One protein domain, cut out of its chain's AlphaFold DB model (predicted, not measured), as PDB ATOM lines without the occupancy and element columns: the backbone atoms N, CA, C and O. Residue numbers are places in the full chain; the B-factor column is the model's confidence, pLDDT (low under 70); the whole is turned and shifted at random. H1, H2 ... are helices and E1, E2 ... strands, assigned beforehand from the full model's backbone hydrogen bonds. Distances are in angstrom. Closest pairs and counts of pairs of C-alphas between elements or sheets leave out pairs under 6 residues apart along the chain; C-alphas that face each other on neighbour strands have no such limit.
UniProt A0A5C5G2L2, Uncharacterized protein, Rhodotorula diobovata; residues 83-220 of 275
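What this domain is: This is residues 83 to 220 of the 275 residues of an uncharacterized protein of Rhodotorula diobovata (UniProt A0A5C5G2L2). Four small two-stranded hairpins follow one another in a curved row, E1 with E2, E3 with E4, E5 with E6 and E7 with E8, and two longer helices, H1 and H2, make a wide V over the row. H1 packs on E5 and E6 and reaches E4, H2 packs with its residues 113 to 120 mainly on E2, and the short H3 packs on E1 and E2 at one end. The printed part has 138 residues, with three named helices followed by eight named strands; each hairpin is an antiparallel sheet of its own, and the class is mixed, helices and strands. The whole is compact, with a radius of gyration of the C-alphas of 15.6 A and spans of 43 by 32 by 25 A.

Where its parts are: H1, residues 83 to 103, begins at C-alpha 83 (30.765, 28.169, 114.698) and is 30.0 A long. H2, residues 107 to 120, is 19.8 A long, and H3 is residues 128 to 133. E1 is residues 145 to 149 and E2 156 to 160, with C-alpha 160 at (52.477, 38.008, 130.807). E3 is 164 to 167 and E4 170 to 173. E5, 189 to 194, is 15.2 A long and E6, 198 to 203, is 16.0 A. E7 is 209 to 211; E8, 217 to 219, ends at C-alpha 219 (37.276, 45.451, 121.885).

How they stand to each other: H1 and E6 come closest at the C-alphas of Ser 88 and Val 202, 6.0 A; H1 and E4 at those of Thr 99 and Val 172, 7.5 A. H1 and H2 are apart, though joined by a tight link. H2 and H3 are close but not clearly touching, at a steep tilt of 62 degrees, opposite ways; their closest C-alphas, Leu 120 and Cys 131, are 7.5 A apart. The closest C-alphas of H3 and E1 are Asp 128 and Cys 149, 4.8 A. In every helix each O i to N i+4 pair is within hydrogen-bond range. Within that range too are N 146 and O 159, 2.8 A, in the hairpin E1 and E2; N 165 and O 172, 2.9 A, in E3 and E4; N 190 and O 202, 2.8 A, in E5 and E6; and N 210 and O 218, 2.9 A, in E7 and E8. From hairpin to hairpin, the closest C-alphas of E2 and E3 are Cys 160 and Leu 166, 6.0 A; of E3 and E5, Phe 165 and Gly 189, 6.6 A; of E6 and E7, Cys 203 and Val 210, 5.5 A. E1 and E5 are apart.

The domain as a whole: The two C-alphas farthest apart, Arg 124 and Gly 196, are 45.4 A apart. The printed part has no cut. The links H3 to E1 and E4 to E5 are long; in the latter, residues 177 to 178 pair antiparallel with 181 to 182. The mean pLDDT of the printed part is 87.0, and residues 83 to 85 are under 70.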
ATOM      1  N   ALA A  83      29.951  29.359 114.922       58.22
ATOM      2  CA  ALA A  83      30.765  28.169 114.698       58.22
ATOM      3  C   ALA A  83      32.279  28.441 114.783       58.22
ATOM      4  O   ALA A  83      33.008  27.652 115.381       58.22
ATOM      5  N   SER A  84      32.764  29.562 114.234       62.03
ATOM      6  CA  SER A  84      34.192  29.916 114.310       62.03
ATOM      7  C   SER A  84      34.604  30.361 115.715       62.03
ATOM      8  O   SER A  84      35.684  30.005 116.188       62.03
ATOM      9  N   HIS A  85      33.732  31.097 116.408       64.81
ATOM     10  CA  HIS A  85      33.969  31.512 117.788       64.81
ATOM     11  C   HIS A  85      33.991  30.302 118.736       64.81
ATOM     12  O   HIS A  85      34.922  30.158 119.526       64.81
ATOM     13  N   ASP A  86      33.036  29.384 118.599       73.25
ATOM     14  CA  ASP A  86      32.939  28.175 119.419       73.25
ATOM     15  C   ASP A  86      34.124  27.228 119.177       73.25
ATOM     16  O   ASP A  86      34.704  26.705 120.133       73.25
ATOM     17  N   ALA A  87      34.563  27.075 117.922       75.62
ATOM     18  CA  ALA A  87      35.756  26.302 117.584       75.62
ATOM     19  C   ALA A  87      37.029  26.894 118.216       75.62
ATOM     20  O   ALA A  87      37.824  26.157 118.807       75.62
ATOM     21  N   SER A  88      37.200  28.220 118.154       74.06
ATOM     22  CA  SER A  88      38.338  28.914 118.776       74.06
ATOM     23  C   SER A  88      38.342  28.760 120.303       74.06
ATOM     24  O   SER A  88      39.383  28.489 120.903       74.06
ATOM     25  N   HIS A  89      37.166  28.811 120.936       80.06
ATOM     26  CA  HIS A  89      37.014  28.599 122.374       80.06
ATOM     27  C   HIS A  89      37.306  27.153 122.787       80.06
ATOM     28  O   HIS A  89      37.936  26.915 123.819       80.06
ATOM     29  N   ALA A  90      36.877  26.176 121.987       84.62
ATOM     30  CA  ALA A  90      37.170  24.767 122.226       84.62
ATOM     31  C   ALA A  90      38.670  24.458 122.076       84.62
ATOM     32  O   ALA A  90      39.222  23.670 122.846       84.62
ATOM     33  N   LEU A  91      39.347  25.087 121.111       84.88
ATOM     34  CA  LEU A  91      40.803  25.005 120.954       84.88
ATOM     35  C   LEU A  91      41.532  25.620 122.146       84.88
ATOM     36  O   LEU A  91      42.396  24.967 122.726       84.88
ATOM     37  N   LEU A  92      41.129  26.823 122.562       85.62
ATOM     38  CA  LEU A  92      41.677  27.474 123.747       85.62
ATOM     39  C   LEU A  92      41.537  26.588 124.983       85.62
ATOM     40  O   LEU A  92      42.495  26.419 125.727       85.62
ATOM     41  N   LYS A  93      40.356  26.000 125.195       88.12
ATOM     42  CA  LYS A  93      40.105  25.125 126.342       88.12
ATOM     43  C   LYS A  93      41.041  23.916 126.348       88.12
ATOM     44  O   LYS A  93      41.634  23.632 127.383       88.12
ATOM     45  N   ARG A  94      41.218  23.251 125.202       87.38
ATOM     46  CA  ARG A  94      42.158  22.126 125.073       87.38
ATOM     47  C   ARG A  94      43.594  22.551 125.367       87.38
ATOM     48  O   ARG A  94      44.271  21.904 126.155       87.38
ATOM     49  N   HIS A  95      44.029  23.672 124.796       86.31
ATOM     50  CA  HIS A  95      45.382  24.180 125.007       86.31
ATOM     51  C   HIS A  95      45.617  24.611 126.464       86.31
ATOM     52  O   HIS A  95      46.708  24.437 127.006       86.31
ATOM     53  N   LEU A  96      44.596  25.162 127.126       88.12
ATOM     54  CA  LEU A  96      44.630  25.473 128.555       88.12
ATOM     55  C   LEU A  96      44.777  24.206 129.397       88.12
ATOM     56  O   LEU A  96      45.619  24.176 130.284       88.12
ATOM     57  N   GLU A  97      43.995  23.165 129.112       88.50
ATOM     58  CA  GLU A  97      44.079  21.876 129.811       88.50
ATOM     59  C   GLU A  97      45.458  21.224 129.636       88.50
ATOM     60  O   GLU A  97      46.043  20.763 130.615       88.50
ATOM     61  N   GLU A  98      46.024  21.271 128.429       88.12
ATOM     62  CA  GLU A  98      47.391  20.815 128.149       88.12
ATOM     63  C   GLU A  98      48.438  21.631 128.922       88.12
ATOM     64  O   GLU A  98      49.346  21.074 129.542       88.12
ATOM     65  N   THR A  99      48.280  22.956 128.956       86.25
ATOM     66  CA  THR A  99      49.178  23.846 129.706       86.25
ATOM     67  C   THR A  99      49.082  23.574 131.208       86.25
ATOM     68  O   THR A  99      50.107  23.500 131.881       86.25
ATOM     69  N   TYR A 100      47.876  23.350 131.742       90.19
ATOM     70  CA  TYR A 100      47.679  22.984 133.146       90.19
ATOM     71  C   TYR A 100      48.323  21.646 133.488       90.19
ATOM     72  O   TYR A 100      48.938  21.536 134.547       90.19
ATOM     73  N   ALA A 101      48.210  20.649 132.607       88.50
ATOM     74  CA  ALA A 101      48.848  19.353 132.799       88.50
ATOM     75  C   ALA A 101      50.378  19.482 132.806       88.50
ATOM     76  O   ALA A 101      51.032  18.945 133.697       88.50
ATOM     77  N   ARG A 102      50.943  20.255 131.868       87.38
ATOM     78  CA  ARG A 102      52.390  20.495 131.769       87.38
ATOM     79  C   ARG A 102      52.950  21.269 132.960       87.38
ATOM     80  O   ARG A 102      54.041  20.967 133.428       87.38
ATOM     81  N   GLU A 103      52.220  22.269 133.446       84.62
ATOM     82  CA  GLU A 103      52.637  23.107 134.577       84.62
ATOM     83  C   GLU A 103      52.233  22.531 135.948       84.62
ATOM     84  O   GLU A 103      52.536  23.131 136.978       84.62
ATOM     85  N   GLY A 104      51.518  21.401 135.993       86.69
ATOM     86  CA  GLY A 104      51.007  20.820 137.241       86.69
ATOM     87  C   GLY A 104      49.990  21.716 137.964       86.69
ATOM     88  O   GLY A 104      49.851  21.664 139.189       86.69
ATOM     89  N   VAL A 105      49.277  22.574 137.230       87.69
ATOM     90  CA  VAL A 105      48.367  23.568 137.806       87.69
ATOM     91  C   VAL A 105      47.068  22.894 138.238       87.69
ATOM     92  O   VAL A 105      46.226  22.505 137.430       87.69
ATOM     93  N   THR A 106      46.865  22.797 139.550       90.69
ATOM     94  CA  THR A 106      45.617  22.285 140.125       90.69
ATOM     95  C   THR A 106      44.557  23.383 140.249       90.69
ATOM     96  O   THR A 106      44.852  24.580 140.320       90.69
ATOM     97  N   LYS A 107      43.282  22.985 140.383       88.69
ATOM     98  CA  LYS A 107      42.170  23.918 140.668       88.69
ATOM     99  C   LYS A 107      42.413  24.769 141.926       88.69
ATOM    100  O   LYS A 107      41.935  25.901 141.998       88.69
ATOM    101  N   GLY A 108      43.146  24.237 142.911       88.75
ATOM    102  CA  GLY A 108      43.527  24.961 144.127       88.75
ATOM    103  C   GLY A 108      44.477  26.126 143.842       88.75
ATOM    104  O   GLY A 108      44.238  27.237 144.317       88.75
ATOM    105  N   ILE A 109      45.489  25.901 142.997       89.12
ATOM    106  CA  ILE A 109      46.429  26.941 142.555       89.12
ATOM    107  C   ILE A 109      45.687  28.019 141.762       89.12
ATOM    108  O   ILE A 109      45.833  29.201 142.061       89.12
ATOM    109  N   LEU A 110      44.811  27.639 140.824       89.75
ATOM    110  CA  LEU A 110      44.014  28.607 140.056       89.75
ATOM    111  C   LEU A 110      43.151  29.502 140.953       89.75
ATOM    112  O   LEU A 110      43.090  30.714 140.746       89.75
ATOM    113  N   ARG A 111      42.509  28.930 141.982       90.19
ATOM    114  CA  ARG A 111      41.752  29.718 142.969       90.19
ATOM    115  C   ARG A 111      42.653  30.687 143.728       90.19
ATOM    116  O   ARG A 111      42.282  31.851 143.865       90.19
ATOM    117  N   ARG A 112      43.824  30.234 144.186       90.62
ATOM    118  CA  ARG A 112      44.798  31.083 144.886       90.62
ATOM    119  C   ARG A 112      45.249  32.251 144.004       90.62
ATOM    120  O   ARG A 112      45.091  33.402 144.405       90.62
ATOM    121  N   ARG A 113      45.662  31.971 142.764       90.94
ATOM    122  CA  ARG A 113      46.052  32.987 141.770       90.94
ATOM    123  C   ARG A 113      44.928  33.975 141.472       90.94
ATOM    124  O   ARG A 113      45.164  35.175 141.390       90.94
ATOM    125  N   ALA A 114      43.682  33.509 141.362       89.00
ATOM    126  CA  ALA A 114      42.534  34.389 141.142       89.00
ATOM    127  C   ALA A 114      42.286  35.341 142.328       89.00
ATOM    128  O   ALA A 114      41.934  36.506 142.122       89.00
ATOM    129  N   ILE A 115      42.475  34.870 143.564       91.06
ATOM    130  CA  ILE A 115      42.393  35.709 144.769       91.06
ATOM    131  C   ILE A 115      43.540  36.722 144.782       91.06
ATOM    132  O   ILE A 115      43.295  37.914 144.983       91.06
ATOM    133  N   PHE A 116      44.767  36.276 144.499       91.31
ATOM    134  CA  PHE A 116      45.933  37.150 144.412       91.31
ATOM    135  C   PHE A 116      45.749  38.238 143.351       91.31
ATOM    136  O   PHE A 116      45.877  39.417 143.666       91.31
ATOM    137  N   ALA A 117      45.327  37.890 142.134       89.25
ATOM    138  CA  ALA A 117      45.081  38.853 141.063       89.25
ATOM    139  C   ALA A 117      44.040  39.920 141.454       89.25
ATOM    140  O   ALA A 117      44.175  41.089 141.089       89.25
ATOM    141  N   ARG A 118      43.010  39.556 142.233       89.56
ATOM    142  CA  ARG A 118      42.034  40.521 142.775       89.56
ATOM    143  C   ARG A 118      42.638  41.417 143.852       89.56
ATOM    144  O   ARG A 118      42.308  42.599 143.905       89.56
ATOM    145  N   ARG A 119      43.497  40.869 144.715       91.19
ATOM    146  CA  ARG A 119      44.212  41.635 145.743       91.19
ATOM    147  C   ARG A 119      45.211  42.602 145.108       91.19
ATOM    148  O   ARG A 119      45.265  43.756 145.519       91.19
ATOM    149  N   LEU A 120      45.926  42.160 144.076       91.06
ATOM    150  CA  LEU A 120      46.928  42.940 143.357       91.06
ATOM    151  C   LEU A 120      46.321  44.213 142.748       91.06
ATOM    152  O   LEU A 120      46.890  45.289 142.899       91.06
ATOM    153  N   LYS A 121      45.099  44.129 142.204       89.94
ATOM    154  CA  LYS A 121      44.341  45.283 141.676       89.94
ATOM    155  C   LYS A 121      44.014  46.376 142.701       89.94
ATOM    156  O   LYS A 121      43.496  47.417 142.313       89.94
ATOM    157  N   ARG A 122      44.274  46.167 143.996       90.62
ATOM    158  CA  ARG A 122      44.115  47.200 145.036       90.62
ATOM    159  C   ARG A 122      45.355  48.078 145.197       90.62
ATOM    160  O   ARG A 122      45.251  49.153 145.780       90.62
ATOM    161  N   TYR A 123      46.508  47.637 144.696       92.12
ATOM    162  CA  TYR A 123      47.748  48.396 144.781       92.12
ATOM    163  C   TYR A 123      47.826  49.399 143.637       92.12
ATOM    164  O   TYR A 123      47.706  49.034 142.465       92.12
ATOM    165  N   ARG A 124      48.040  50.668 143.993       93.25
ATOM    166  CA  ARG A 124      48.351  51.718 143.026       93.25
ATOM    167  C   ARG A 124      49.829  51.672 142.677       93.25
ATOM    168  O   ARG A 124      50.669  51.450 143.547       93.25
ATOM    169  N   CYS A 125      50.141  51.911 141.416       92.75
ATOM    170  CA  CYS A 125      51.497  51.872 140.905       92.75
ATOM    171  C   CYS A 125      51.755  53.037 139.951       92.75
ATOM    172  O   CYS A 125      50.885  53.466 139.198       92.75
ATOM    173  N   ALA A 126      52.993  53.524 139.981       90.00
ATOM    174  CA  ALA A 126      53.545  54.392 138.943       90.00
ATOM    175  C   ALA A 126      54.546  53.642 138.048       90.00
ATOM    176  O   ALA A 126      54.850  54.086 136.946       90.00
ATOM    177  N   ARG A 127      55.094  52.520 138.539       90.56
ATOM    178  CA  ARG A 127      56.094  51.680 137.869       90.56
ATOM    179  C   ARG A 127      55.879  50.217 138.248       90.56
ATOM    180  O   ARG A 127      55.430  49.934 139.362       90.56
ATOM    181  N   ASP A 128      56.297  49.303 137.380       89.06
ATOM    182  CA  ASP A 128      56.131  47.850 137.559       89.06
ATOM    183  C   ASP A 128      56.803  47.307 138.823       89.06
ATOM    184  O   ASP A 128      56.298  46.381 139.453       89.06
ATOM    185  N   ARG A 129      57.903  47.933 139.267       90.50
ATOM    186  CA  ARG A 129      58.635  47.520 140.475       90.50
ATOM    187  C   ARG A 129      57.760  47.515 141.734       90.50
ATOM    188  O   ARG A 129      57.957  46.663 142.592       90.50
ATOM    189  N   VAL A 130      56.784  48.422 141.829       91.19
ATOM    190  CA  VAL A 130      55.831  48.463 142.954       91.19
ATOM    191  C   VAL A 130      54.934  47.224 142.939       91.19
ATOM    192  O   VAL A 130      54.683  46.616 143.974       91.19
ATOM    193  N   CYS A 131      54.496  46.812 141.750       92.50
ATOM    194  CA  CYS A 131      53.670  45.626 141.581       92.50
ATOM    195  C   CYS A 131      54.456  44.348 141.859       92.50
ATOM    196  O   CYS A 131      53.930  43.456 142.516       92.50
ATOM    197  N   ALA A 132      55.721  44.284 141.433       90.62
ATOM    198  CA  ALA A 132      56.616  43.173 141.738       90.62
ATOM    199  C   ALA A 132      56.864  43.016 143.251       90.62
ATOM    200  O   ALA A 132      56.925  41.896 143.743       90.62
ATOM    201  N   GLN A 133      56.942  44.118 144.005       90.50
ATOM    202  CA  GLN A 133      57.077  44.085 145.469       90.50
ATOM    203  C   GLN A 133      55.807  43.617 146.194       90.50
ATOM    204  O   GLN A 133      55.891  43.111 147.308       90.50
ATOM    205  N   ALA A 134      54.632  43.776 145.580       89.19
ATOM    206  CA  ALA A 134      53.370  43.296 146.144       89.19
ATOM    207  C   ALA A 134      53.186  41.772 145.998       89.19
ATOM    208  O   ALA A 134      52.229  41.213 146.540       89.19
ATOM    209  N   VAL A 135      54.078  41.099 145.264       90.94
ATOM    210  CA  VAL A 135      54.079  39.645 145.090       90.94
ATOM    211  C   VAL A 135      54.723  39.003 146.310       90.94
ATOM    212  O   VAL A 135      55.923  39.127 146.527       90.94
ATOM    213  N   THR A 136      53.916  38.321 147.116       86.00
ATOM    214  CA  THR A 136      54.387  37.655 148.338       86.00
ATOM    215  C   THR A 136      54.884  36.236 148.091       86.00
ATOM    216  O   THR A 136      55.775  35.777 148.796       86.00
ATOM    217  N   ASP A 137      54.318  35.544 147.102       87.50
ATOM    218  CA  ASP A 137      54.667  34.169 146.754       87.50
ATOM    219  C   ASP A 137      54.863  34.074 145.228       87.50
ATOM    220  O   ASP A 137      53.955  34.447 144.477       87.50
ATOM    221  N   PRO A 138      56.016  33.587 144.732       85.12
ATOM    222  CA  PRO A 138      56.241  33.393 143.300       85.12
ATOM    223  C   PRO A 138      55.194  32.494 142.627       85.12
ATOM    224  O   PRO A 138      54.917  32.659 141.442       85.12
ATOM    225  N   SER A 139      54.577  31.567 143.369       85.50
ATOM    226  CA  SER A 139      53.554  30.652 142.845       85.50
ATOM    227  C   SER A 139      52.206  31.330 142.545       85.50
ATOM    228  O   SER A 139      51.402  30.793 141.766       85.50
ATOM    229  N   ASP A 140      51.975  32.528 143.099       86.88
ATOM    230  CA  ASP A 140      50.779  33.341 142.851       86.88
ATOM    231  C   ASP A 140      50.764  33.964 141.446       86.88
ATOM    232  O   ASP A 140      49.709  34.385 140.955       86.88
ATOM    233  N   ILE A 141      51.914  33.987 140.773       90.31
ATOM    234  CA  ILE A 141      52.050  34.408 139.382       90.31
ATOM    235  C   ILE A 141      52.203  33.157 138.504       90.31
ATOM    236  O   ILE A 141      52.881  32.201 138.888       90.31
ATOM    237  N   PRO A 142      51.535  33.094 137.337       90.69
ATOM    238  CA  PRO A 142      51.753  32.002 136.397       90.69
ATOM    239  C   PRO A 142      53.181  31.991 135.848       90.69
ATOM    240  O   PRO A 142      53.870  33.009 135.841       90.69
ATOM    241  N   VAL A 143      53.614  30.839 135.339       89.94
ATOM    242  CA  VAL A 143      54.883  30.739 134.610       89.94
ATOM    243  C   VAL A 143      54.836  31.712 133.427       89.94
ATOM    244  O   VAL A 143      53.797  31.845 132.787       89.94
ATOM    245  N   ASN A 144      55.926  32.441 133.169       89.56
ATOM    246  CA  ASN A 144      55.989  33.541 132.188       89.56
ATOM    247  C   ASN A 144      55.046  34.727 132.487       89.56
ATOM    248  O   ASN A 144      54.818  35.581 131.627       89.56
ATOM    249  N   GLY A 145      54.503  34.796 133.703       90.38
ATOM    250  CA  GLY A 145      53.748  35.927 134.220       90.38
ATOM    251  C   GLY A 145      54.629  36.949 134.934       90.38
ATOM    252  O   GLY A 145      55.721  36.644 135.411       90.38
ATOM    253  N   ALA A 146      54.124  38.173 135.048       91.69
ATOM    254  CA  ALA A 146      54.718  39.238 135.845       91.69
ATOM    255  C   ALA A 146      53.625  40.122 136.460       91.69
ATOM    256  O   ALA A 146      52.531  40.256 135.913       91.69
ATOM    257  N   ALA A 147      53.915  40.756 137.592       92.62
ATOM    258  CA  ALA A 147      53.063  41.813 138.123       92.62
ATOM    259  C   ALA A 147      53.429  43.129 137.423       92.62
ATOM    260  O   ALA A 147      54.521  43.658 137.621       92.62
ATOM    261  N   VAL A 148      52.522  43.637 136.594       92.38
ATOM    262  CA  VAL A 148      52.744  44.801 135.726       92.38
ATOM    263  C   VAL A 148      51.828  45.935 136.159       92.38
ATOM    264  O   VAL A 148      50.683  45.716 136.571       92.38
ATOM    265  N   CYS A 149      52.328  47.160 136.070       91.62
ATOM    266  CA  CYS A 149      51.539  48.349 136.299       91.62
ATOM    267  C   CYS A 149      50.724  48.687 135.053       91.62
ATOM    268  O   CYS A 149      51.265  48.858 133.964       91.62
ATOM    269  N   ASN A 150      49.407  48.808 135.200       88.06
ATOM    270  CA  ASN A 150      48.575  49.271 134.101       88.06
ATOM    271  C   ASN A 150      48.728  50.799 133.953       88.06
ATOM    272  O   ASN A 150      48.363  51.523 134.883       88.06
ATOM    273  N   PRO A 151      49.210  51.315 132.805       83.62
ATOM    274  CA  PRO A 151      49.463  52.745 132.634       83.62
ATOM    275  C   PRO A 151      48.181  53.586 132.599       83.62
ATOM    276  O   PRO A 151      48.240  54.784 132.840       83.62
ATOM    277  N   GLN A 152      47.026  52.979 132.309       82.94
ATOM    278  CA  GLN A 152      45.743  53.680 132.215       82.94
ATOM    279  C   GLN A 152      45.026  53.755 133.562       82.94
ATOM    280  O   GLN A 152      44.425  54.770 133.898       82.94
ATOM    281  N   THR A 153      45.048  52.662 134.329       86.31
ATOM    282  CA  THR A 153      44.351  52.603 135.623       86.31
ATOM    283  C   THR A 153      45.263  52.929 136.800       86.31
ATOM    284  O   THR A 153      44.758  53.169 137.894       86.31
ATOM    285  N   HIS A 154      46.586  52.951 136.593       89.50
ATOM    286  CA  HIS A 154      47.601  53.047 137.647       89.50
ATOM    287  C   HIS A 154      47.421  51.987 138.740       89.50
ATOM    288  O   HIS A 154      47.747  52.220 139.904       89.50
ATOM    289  N   LEU A 155      46.869  50.827 138.377       92.06
ATOM    290  CA  LEU A 155      46.665  49.688 139.265       92.06
ATOM    291  C   LEU A 155      47.541  48.522 138.825       92.06
ATOM    292  O   LEU A 155      47.748  48.287 137.631       92.06
ATOM    293  N   CYS A 156      48.024  47.764 139.802       92.81
ATOM    294  CA  CYS A 156      48.770  46.550 139.529       92.81
ATOM    295  C   CYS A 156      47.853  45.450 138.992       92.81
ATOM    296  O   CYS A 156      46.750  45.215 139.490       92.81
ATOM    297  N   GLN A 157      48.333  44.729 137.989       91.56
ATOM    298  CA  GLN A 157      47.650  43.575 137.422       91.56
ATOM    299  C   GLN A 157      48.654  42.471 137.102       91.56
ATOM    300  O   GLN A 157      49.848  42.717 136.950       91.56
ATOM    301  N   VAL A 158      48.166  41.237 137.001       91.25
ATOM    302  CA  VAL A 158      48.976  40.145 136.460       91.25
ATOM    303  C   VAL A 158      49.010  40.326 134.946       91.25
ATOM    304  O   VAL A 158      47.960  40.387 134.310       91.25
ATOM    305  N   GLY A 159      50.207  40.469 134.395       88.44
ATOM    306  CA  GLY A 159      50.494  40.446 132.967       88.44
ATOM    307  C   GLY A 159      51.339  39.227 132.609       88.44
ATOM    308  O   GLY A 159      51.788  38.491 133.487       88.44
ATOM    309  N   CYS A 160      51.562  39.023 131.316       88.94
ATOM    310  CA  CYS A 160      52.477  38.008 130.807       88.94
ATOM    311  C   CYS A 160      53.675  38.668 130.128       88.94
ATOM    312  O   CYS A 160      53.602  39.829 129.719       88.94
ATOM    313  N   GLN A 161      54.778  37.932 130.018       87.88
ATOM    314  CA  GLN A 161      55.937  38.360 129.244       87.88
ATOM    315  C   GLN A 161      55.582  38.551 127.756       87.88
ATOM    316  O   GLN A 161      54.600  37.975 127.275       87.88
ATOM    317  N   PRO A 162      56.366  39.346 127.002       82.31
ATOM    318  CA  PRO A 162      56.161  39.514 125.566       82.31
ATOM    319  C   PRO A 162      56.068  38.165 124.836       82.31
ATOM    320  O   PRO A 162      56.869  37.266 125.078       82.31
ATOM    321  N   GLY A 163      55.078  38.016 123.952       79.44
ATOM    322  CA  GLY A 163      54.802  36.759 123.239       79.44
ATOM    323  C   GLY A 163      53.874  35.787 123.979       79.44
ATOM    324  O   GLY A 163      53.464  34.778 123.400       79.44
ATOM    325  N   PHE A 164      53.487  36.106 125.216       85.69
ATOM    326  CA  PHE A 164      52.506  35.354 125.990       85.69
ATOM    327  C   PHE A 164      51.241  36.178 126.232       85.69
ATOM    328  O   PHE A 164      51.286  37.400 126.378       85.69
ATOM    329  N   PHE A 165      50.104  35.497 126.329       85.44
ATOM    330  CA  PHE A 165      48.818  36.104 126.655       85.44
ATOM    331  C   PHE A 165      48.212  35.444 127.893       85.44
ATOM    332  O   PHE A 165      48.300  34.229 128.079       85.44
ATOM    333  N   LEU A 166      47.596  36.255 128.755       85.62
ATOM    334  CA  LEU A 166      46.981  35.766 129.983       85.62
ATOM    335  C   LEU A 166      45.585  35.229 129.675       85.62
ATOM    336  O   LEU A 166      44.695  35.982 129.291       85.62
ATOM    337  N   THR A 167      45.366  33.941 129.900       85.12
ATOM    338  CA  THR A 167      44.054  33.308 129.746       85.12
ATOM    339  C   THR A 167      43.880  32.203 130.779       85.12
ATOM    340  O   THR A 167      44.835  31.531 131.153       85.12
ATOM    341  N   GLY A 168      42.680  32.049 131.338       81.62
ATOM    342  CA  GLY A 168      42.418  31.009 132.346       81.62
ATOM    343  C   GLY A 168      43.266  31.091 133.632       81.62
ATOM    344  O   GLY A 168      43.196  30.188 134.456       81.62
ATOM    345  N   GLY A 169      44.038  32.162 133.845       83.94
ATOM    346  CA  GLY A 169      44.990  32.272 134.959       83.94
ATOM    347  C   GLY A 169      46.386  31.702 134.669       83.94
ATOM    348  O   GLY A 169      47.165  31.523 135.607       83.94
ATOM    349  N   VAL A 170      46.704  31.440 133.398       88.25
ATOM    350  CA  VAL A 170      48.029  31.039 132.901       88.25
ATOM    351  C   VAL A 170      48.457  31.900 131.716       88.25
ATOM    352  O   VAL A 170      47.621  32.469 131.013       88.25
ATOM    353  N   CYS A 171      49.766  32.018 131.515       89.31
ATOM    354  CA  CYS A 171      50.337  32.710 130.369       89.31
ATOM    355  C   CYS A 171      50.601  31.695 129.262       89.31
ATOM    356  O   CYS A 171      51.512  30.877 129.358       89.31
ATOM    357  N   VAL A 172      49.794  31.742 128.211       87.38
ATOM    358  CA  VAL A 172      49.929  30.843 127.067       87.38
ATOM    359  C   VAL A 172      50.766  31.540 126.000       87.38
ATOM    360  O   VAL A 172      50.601  32.733 125.760       87.38
ATOM    361  N   GLN A 173      51.702  30.821 125.388       87.31
ATOM    362  CA  GLN A 173      52.542  31.362 124.320       87.31
ATOM    363  C   GLN A 173      51.739  31.450 123.020       87.31
ATOM    364  O   GLN A 173      51.040  30.501 122.665       87.31
ATOM    365  N   SER A 174      51.854  32.561 122.292       88.69
ATOM    366  CA  SER A 174      51.341  32.619 120.921       88.69
ATOM    367  C   SER A 174      52.253  31.807 120.007       88.69
ATOM    368  O   SER A 174      53.461  32.038 119.970       88.69
ATOM    369  N   ALA A 175      51.682  30.889 119.232       88.69
ATOM    370  CA  ALA A 175      52.408  30.217 118.169       88.69
ATOM    371  C   ALA A 175      52.766  31.242 117.084       88.69
ATOM    372  O   ALA A 175      51.896  31.959 116.591       88.69
ATOM    373  N   SER A 176      54.045  31.320 116.719       87.62
ATOM    374  CA  SER A 176      54.518  32.096 115.565       87.62
ATOM    375  C   SER A 176      54.428  31.299 114.263       87.62
ATOM    376  O   SER A 176      54.386  31.881 113.184       87.62
ATOM    377  N   THR A 177      54.372  29.969 114.348       89.38
ATOM    378  CA  THR A 177      54.282  29.056 113.204       89.38
ATOM    379  C   THR A 177      53.467  27.819 113.563       89.38
ATOM    380  O   THR A 177      53.670  27.239 114.629       89.38
ATOM    381  N   CYS A 178      52.611  27.372 112.647       90.06
ATOM    382  CA  CYS A 178      51.899  26.101 112.716       90.06
ATOM    383  C   CYS A 178      52.268  25.255 111.495       90.06
ATOM    384  O   CYS A 178      51.679  25.399 110.424       90.06
ATOM    385  N   GLY A 179      53.279  24.394 111.643       88.00
ATOM    386  CA  GLY A 179      53.868  23.654 110.523       88.00
ATOM    387  C   GLY A 179      54.557  24.601 109.528       88.00
ATOM    388  O   GLY A 179      55.376  25.409 109.962       88.00
ATOM    389  N   PRO A 180      54.249  24.542 108.215       88.94
ATOM    390  CA  PRO A 180      54.827  25.450 107.223       88.94
ATOM    391  C   PRO A 180      54.225  26.865 107.258       88.94
ATOM    392  O   PRO A 180      54.758  27.766 106.616       88.94
ATOM    393  N   ASN A 181      53.115  27.074 107.974       89.06
ATOM    394  CA  ASN A 181      52.396  28.342 107.963       89.06
ATOM    395  C   ASN A 181      52.879  29.251 109.097       89.06
ATOM    396  O   ASN A 181      52.805  28.884 110.271       89.06
ATOM    397  N   THR A 182      53.334  30.456 108.759       89.69
ATOM    398  CA  THR A 182      53.623  31.521 109.727       89.69
ATOM    399  C   THR A 182      52.328  32.138 110.236       89.69
ATOM    400  O   THR A 182      51.510  32.624 109.452       89.69
ATOM    401  N   CYS A 183      52.149  32.137 111.551       88.75
ATOM    402  CA  CYS A 183      51.056  32.828 112.208       88.75
ATOM    403  C   CYS A 183      51.399  34.307 112.391       88.75
ATOM    404  O   CYS A 183      52.559  34.680 112.563       88.75
ATOM    405  N   GLY A 184      50.372  35.154 112.358       85.25
ATOM    406  CA  GLY A 184      50.539  36.571 112.645       85.25
ATOM    407  C   GLY A 184      50.799  36.843 114.126       85.25
ATOM    408  O   GLY A 184      50.887  35.947 114.965       85.25
ATOM    409  N   THR A 185      50.845  38.125 114.460       83.50
ATOM    410  CA  THR A 185      50.803  38.609 115.840       83.50
ATOM    411  C   THR A 185      49.663  39.603 115.961       83.50
ATOM    412  O   THR A 185      49.491  40.445 115.084       83.50
ATOM    413  N   THR A 186      48.901  39.545 117.049       85.75
ATOM    414  CA  THR A 186      47.891  40.561 117.356       85.75
ATOM    415  C   THR A 186      48.020  40.989 118.805       85.75
ATOM    416  O   THR A 186      48.349  40.191 119.680       85.75
ATOM    417  N   SER A 187      47.721  42.254 119.079       81.81
ATOM    418  CA  SER A 187      47.498  42.710 120.448       81.81
ATOM    419  C   SER A 187      46.238  42.059 121.024       81.81
ATOM    420  O   SER A 187      45.258  41.890 120.295       81.81
ATOM    421  N   ASN A 188      46.231  41.772 122.330       83.25
ATOM    422  CA  ASN A 188      45.065  41.261 123.075       83.25
ATOM    423  C   ASN A 188      44.509  39.917 122.560       83.25
ATOM    424  O   ASN A 188      43.323  39.615 122.716       83.25
ATOM    425  N   GLY A 189      45.375  39.108 121.955       86.50
ATOM    426  CA  GLY A 189      45.074  37.752 121.528       86.50
ATOM    427  C   GLY A 189      46.339  36.990 121.170       86.50
ATOM    428  O   GLY A 189      47.446  37.519 121.259       86.50
ATOM    429  N   ALA A 190      46.163  35.741 120.773       88.25
ATOM    430  CA  ALA A 190      47.247  34.866 120.378       88.25
ATOM    431  C   ALA A 190      46.782  33.836 119.365       88.25
ATOM    432  O   ALA A 190      45.623  33.418 119.351       88.25
ATOM    433  N   PHE A 191      47.721  33.403 118.538       90.38
ATOM    434  CA  PHE A 191      47.493  32.337 117.585       90.38
ATOM    435  C   PHE A 191      47.828  31.003 118.234       90.38
ATOM    436  O   PHE A 191      48.896  30.829 118.817       90.38
ATOM    437  N   LEU A 192      46.898  30.063 118.129       89.75
ATOM    438  CA  LEU A 192      47.086  28.679 118.534       89.75
ATOM    439  C   LEU A 192      47.038  27.798 117.292       89.75
ATOM    440  O   LEU A 192      46.259  28.048 116.368       89.75
ATOM    441  N   CYS A 193      47.843  26.742 117.279       88.00
ATOM    442  CA  CYS A 193      47.810  25.774 116.196       88.00
ATOM    443  C   CYS A 193      46.611  24.848 116.356       88.00
ATOM    444  O   CYS A 193      46.569  24.005 117.251       88.00
ATOM    445  N   ALA A 194      45.639  24.995 115.462       82.75
ATOM    446  CA  ALA A 194      44.661  23.952 115.232       82.75
ATOM    447  C   ALA A 194      45.308  22.854 114.377       82.75
ATOM    448  O   ALA A 194      46.176  23.126 113.540       82.75
ATOM    449  N   GLY A 195      44.895  21.602 114.594       76.88
ATOM    450  CA  GLY A 195      45.357  20.474 113.785       76.88
ATOM    451  C   GLY A 195      45.232  20.767 112.284       76.88
ATOM    452  O   GLY A 195      44.275  21.409 111.855       76.88
ATOM    453  N   GLY A 196      46.220  20.323 111.500       76.50
ATOM    454  CA  GLY A 196      46.280  20.588 110.058       76.50
ATOM    455  C   GLY A 196      47.014  21.874 109.658       76.50
ATOM    456  O   GLY A 196      46.720  22.420 108.601       76.50
ATOM    457  N   ASN A 197      47.973  22.355 110.464       84.44
ATOM    458  CA  ASN A 197      48.804  23.536 110.166       84.44
ATOM    459  C   ASN A 197      48.021  24.862 110.082       84.44
ATOM    460  O   ASN A 197      48.453  25.798 109.411       84.44
ATOM    461  N   VAL A 198      46.867  24.969 110.747       87.38
ATOM    462  CA  VAL A 198      46.025  26.176 110.698       87.38
ATOM    463  C   VAL A 198      46.249  27.035 111.942       87.38
ATOM    464  O   VAL A 198      46.001  26.599 113.068       87.38
ATOM    465  N   CYS A 199      46.667  28.284 111.738       88.88
ATOM    466  CA  CYS A 199      46.748  29.291 112.793       88.88
ATOM    467  C   CYS A 199      45.336  29.779 113.146       88.88
ATOM    468  O   CYS A 199      44.694  30.455 112.344       88.88
ATOM    469  N   THR A 200      44.850  29.460 114.343       89.38
ATOM    470  CA  THR A 200      43.560  29.955 114.839       89.38
ATOM    471  C   THR A 200      43.792  31.075 115.838       89.38
ATOM    472  O   THR A 200      44.469  30.875 116.845       89.38
ATOM    473  N   LEU A 201      43.220  32.251 115.576       89.44
ATOM    474  CA  LEU A 201      43.284  33.369 116.506       89.44
ATOM    475  C   LEU A 201      42.325  33.164 117.681       89.44
ATOM    476  O   LEU A 201      41.137  32.902 117.493       89.44
ATOM    477  N   VAL A 202      42.831  33.376 118.890       88.88
ATOM    478  CA  VAL A 202      42.041  33.472 120.113       88.88
ATOM    479  C   VAL A 202      42.257  34.838 120.751       88.88
ATOM    480  O   VAL A 202      43.388  35.229 121.031       88.88
ATOM    481  N   CYS A 203      41.168  35.560 121.002       88.31
ATOM    482  CA  CYS A 203      41.198  36.876 121.636       88.31
ATOM    483  C   CYS A 203      40.851  36.808 123.124       88.31
ATOM    484  O   CYS A 203      40.196  35.874 123.588       88.31
ATOM    485  N   ASP A 204      41.252  37.838 123.867       84.06
ATOM    486  CA  ASP A 204      40.901  38.002 125.274       84.06
ATOM    487  C   ASP A 204      39.425  38.399 125.455       84.06
ATOM    488  O   ASP A 204      39.050  39.573 125.577       84.06
ATOM    489  N   THR A 205      38.562  37.389 125.498       82.00
ATOM    490  CA  THR A 205      37.121  37.577 125.678       82.00
ATOM    491  C   THR A 205      36.753  38.089 127.071       82.00
ATOM    492  O   THR A 205      35.690  38.695 127.226       82.00
ATOM    493  N   ILE A 206      37.627  37.934 128.077       78.56
ATOM    494  CA  ILE A 206      37.396  38.431 129.444       78.56
ATOM    495  C   ILE A 206      37.403  39.959 129.447       78.56
ATOM    496  O   ILE A 206      36.539  40.580 130.068       78.56
ATOM    497  N   ASN A 207      38.328  40.565 128.704       79.88
ATOM    498  CA  ASN A 207      38.392  42.015 128.526       79.88
ATOM    499  C   ASN A 207      37.505  42.528 127.372       79.88
ATOM    500  O   ASN A 207      37.540  43.714 127.038       79.88
ATOM    501  N   GLY A 208      36.665  41.659 126.798       84.44
ATOM    502  CA  GLY A 208      35.683  42.017 125.777       84.44
ATOM    503  C   GLY A 208      36.225  42.062 124.349       84.44
ATOM    504  O   GLY A 208      35.562  42.637 123.483       84.44
ATOM    505  N   PHE A 209      37.398  41.476 124.097       88.88
ATOM    506  CA  PHE A 209      37.961  41.378 122.757       88.88
ATOM    507  C   PHE A 209      37.376  40.201 121.979       88.88
ATOM    508  O   PHE A 209      37.143  39.125 122.528       88.88
ATOM    509  N   VAL A 210      37.157  40.410 120.684       89.44
ATOM    510  CA  VAL A 210      36.639  39.402 119.754       89.44
ATOM    511  C   VAL A 210      37.472  39.414 118.477       89.44
ATOM    512  O   VAL A 210      37.958  40.466 118.057       89.44
ATOM    513  N   ALA A 211      37.646  38.234 117.882       89.88
ATOM    514  CA  ALA A 211      38.387  38.062 116.640       89.88
ATOM    515  C   ALA A 211      37.615  38.640 115.448       89.88
ATOM    516  O   ALA A 211      36.415  38.400 115.288       89.88
ATOM    517  N   THR A 212      38.322  39.375 114.600       88.25
ATOM    518  CA  THR A 212      37.831  39.869 113.316       88.25
ATOM    519  C   THR A 212      38.192  38.899 112.186       88.25
ATOM    520  O   THR A 212      39.117  38.094 112.328       88.25
ATOM    521  N   PRO A 213      37.523  38.999 111.023       83.50
ATOM    522  CA  PRO A 213      37.926  38.273 109.818       83.50
ATOM    523  C   PRO A 213      39.363  38.577 109.360       83.50
ATOM    524  O   PRO A 213      39.968  37.770 108.665       83.50
ATOM    525  N   GLN A 214      39.920  39.727 109.752       85.44
ATOM    526  CA  GLN A 214      41.283  40.156 109.431       85.44
ATOM    527  C   GLN A 214      42.337  39.602 110.406       85.44
ATOM    528  O   GLN A 214      43.474  40.066 110.397       85.44
ATOM    529  N   ASN A 215      41.983  38.625 111.250       85.25
ATOM    530  CA  ASN A 215      42.869  38.051 112.266       85.25
ATOM    531  C   ASN A 215      43.410  39.093 113.263       85.25
ATOM    532  O   ASN A 215      44.561  39.020 113.696       85.25
ATOM    533  N   THR A 216      42.562  40.039 113.665       88.75
ATOM    534  CA  THR A 216      42.855  40.998 114.738       88.75
ATOM    535  C   THR A 216      41.841  40.880 115.870       88.75
ATOM    536  O   THR A 216      40.726  40.395 115.678       88.75
ATOM    537  N   CYS A 217      42.217  41.319 117.068       90.62
ATOM    538  CA  CYS A 217      41.317  41.355 118.219       90.62
ATOM    539  C   CYS A 217      40.811  42.777 118.463       90.62
ATOM    540  O   CYS A 217      41.596  43.665 118.794       90.62
ATOM    541  N   VAL A 218      39.497  42.986 118.357       91.69
ATOM    542  CA  VAL A 218      38.853  44.290 118.600       91.69
ATOM    543  C   VAL A 218      38.011  44.261 119.868       91.69
ATOM    544  O   VAL A 218      37.374  43.254 120.172       91.69
ATOM    545  N   ASN A 219      38.007  45.362 120.623       91.44
ATOM    546  CA  ASN A 219      37.276  45.451 121.885       91.44
ATOM    547  C   ASN A 219      35.818  45.862 121.651       91.44
ATOM    548  O   ASN A 219      35.556  46.995 121.270       91.44
ATOM    549  N   LEU A 220      34.851  44.997 121.954       91.06
ATOM    550  CA  LEU A 220      33.432  45.334 121.772       91.06
ATOM    551  C   LEU A 220      32.831  46.150 122.926       91.06
ATOM    552  O   LEU A 220      31.669  46.545 122.876       91.06
TER     553      LEU A 220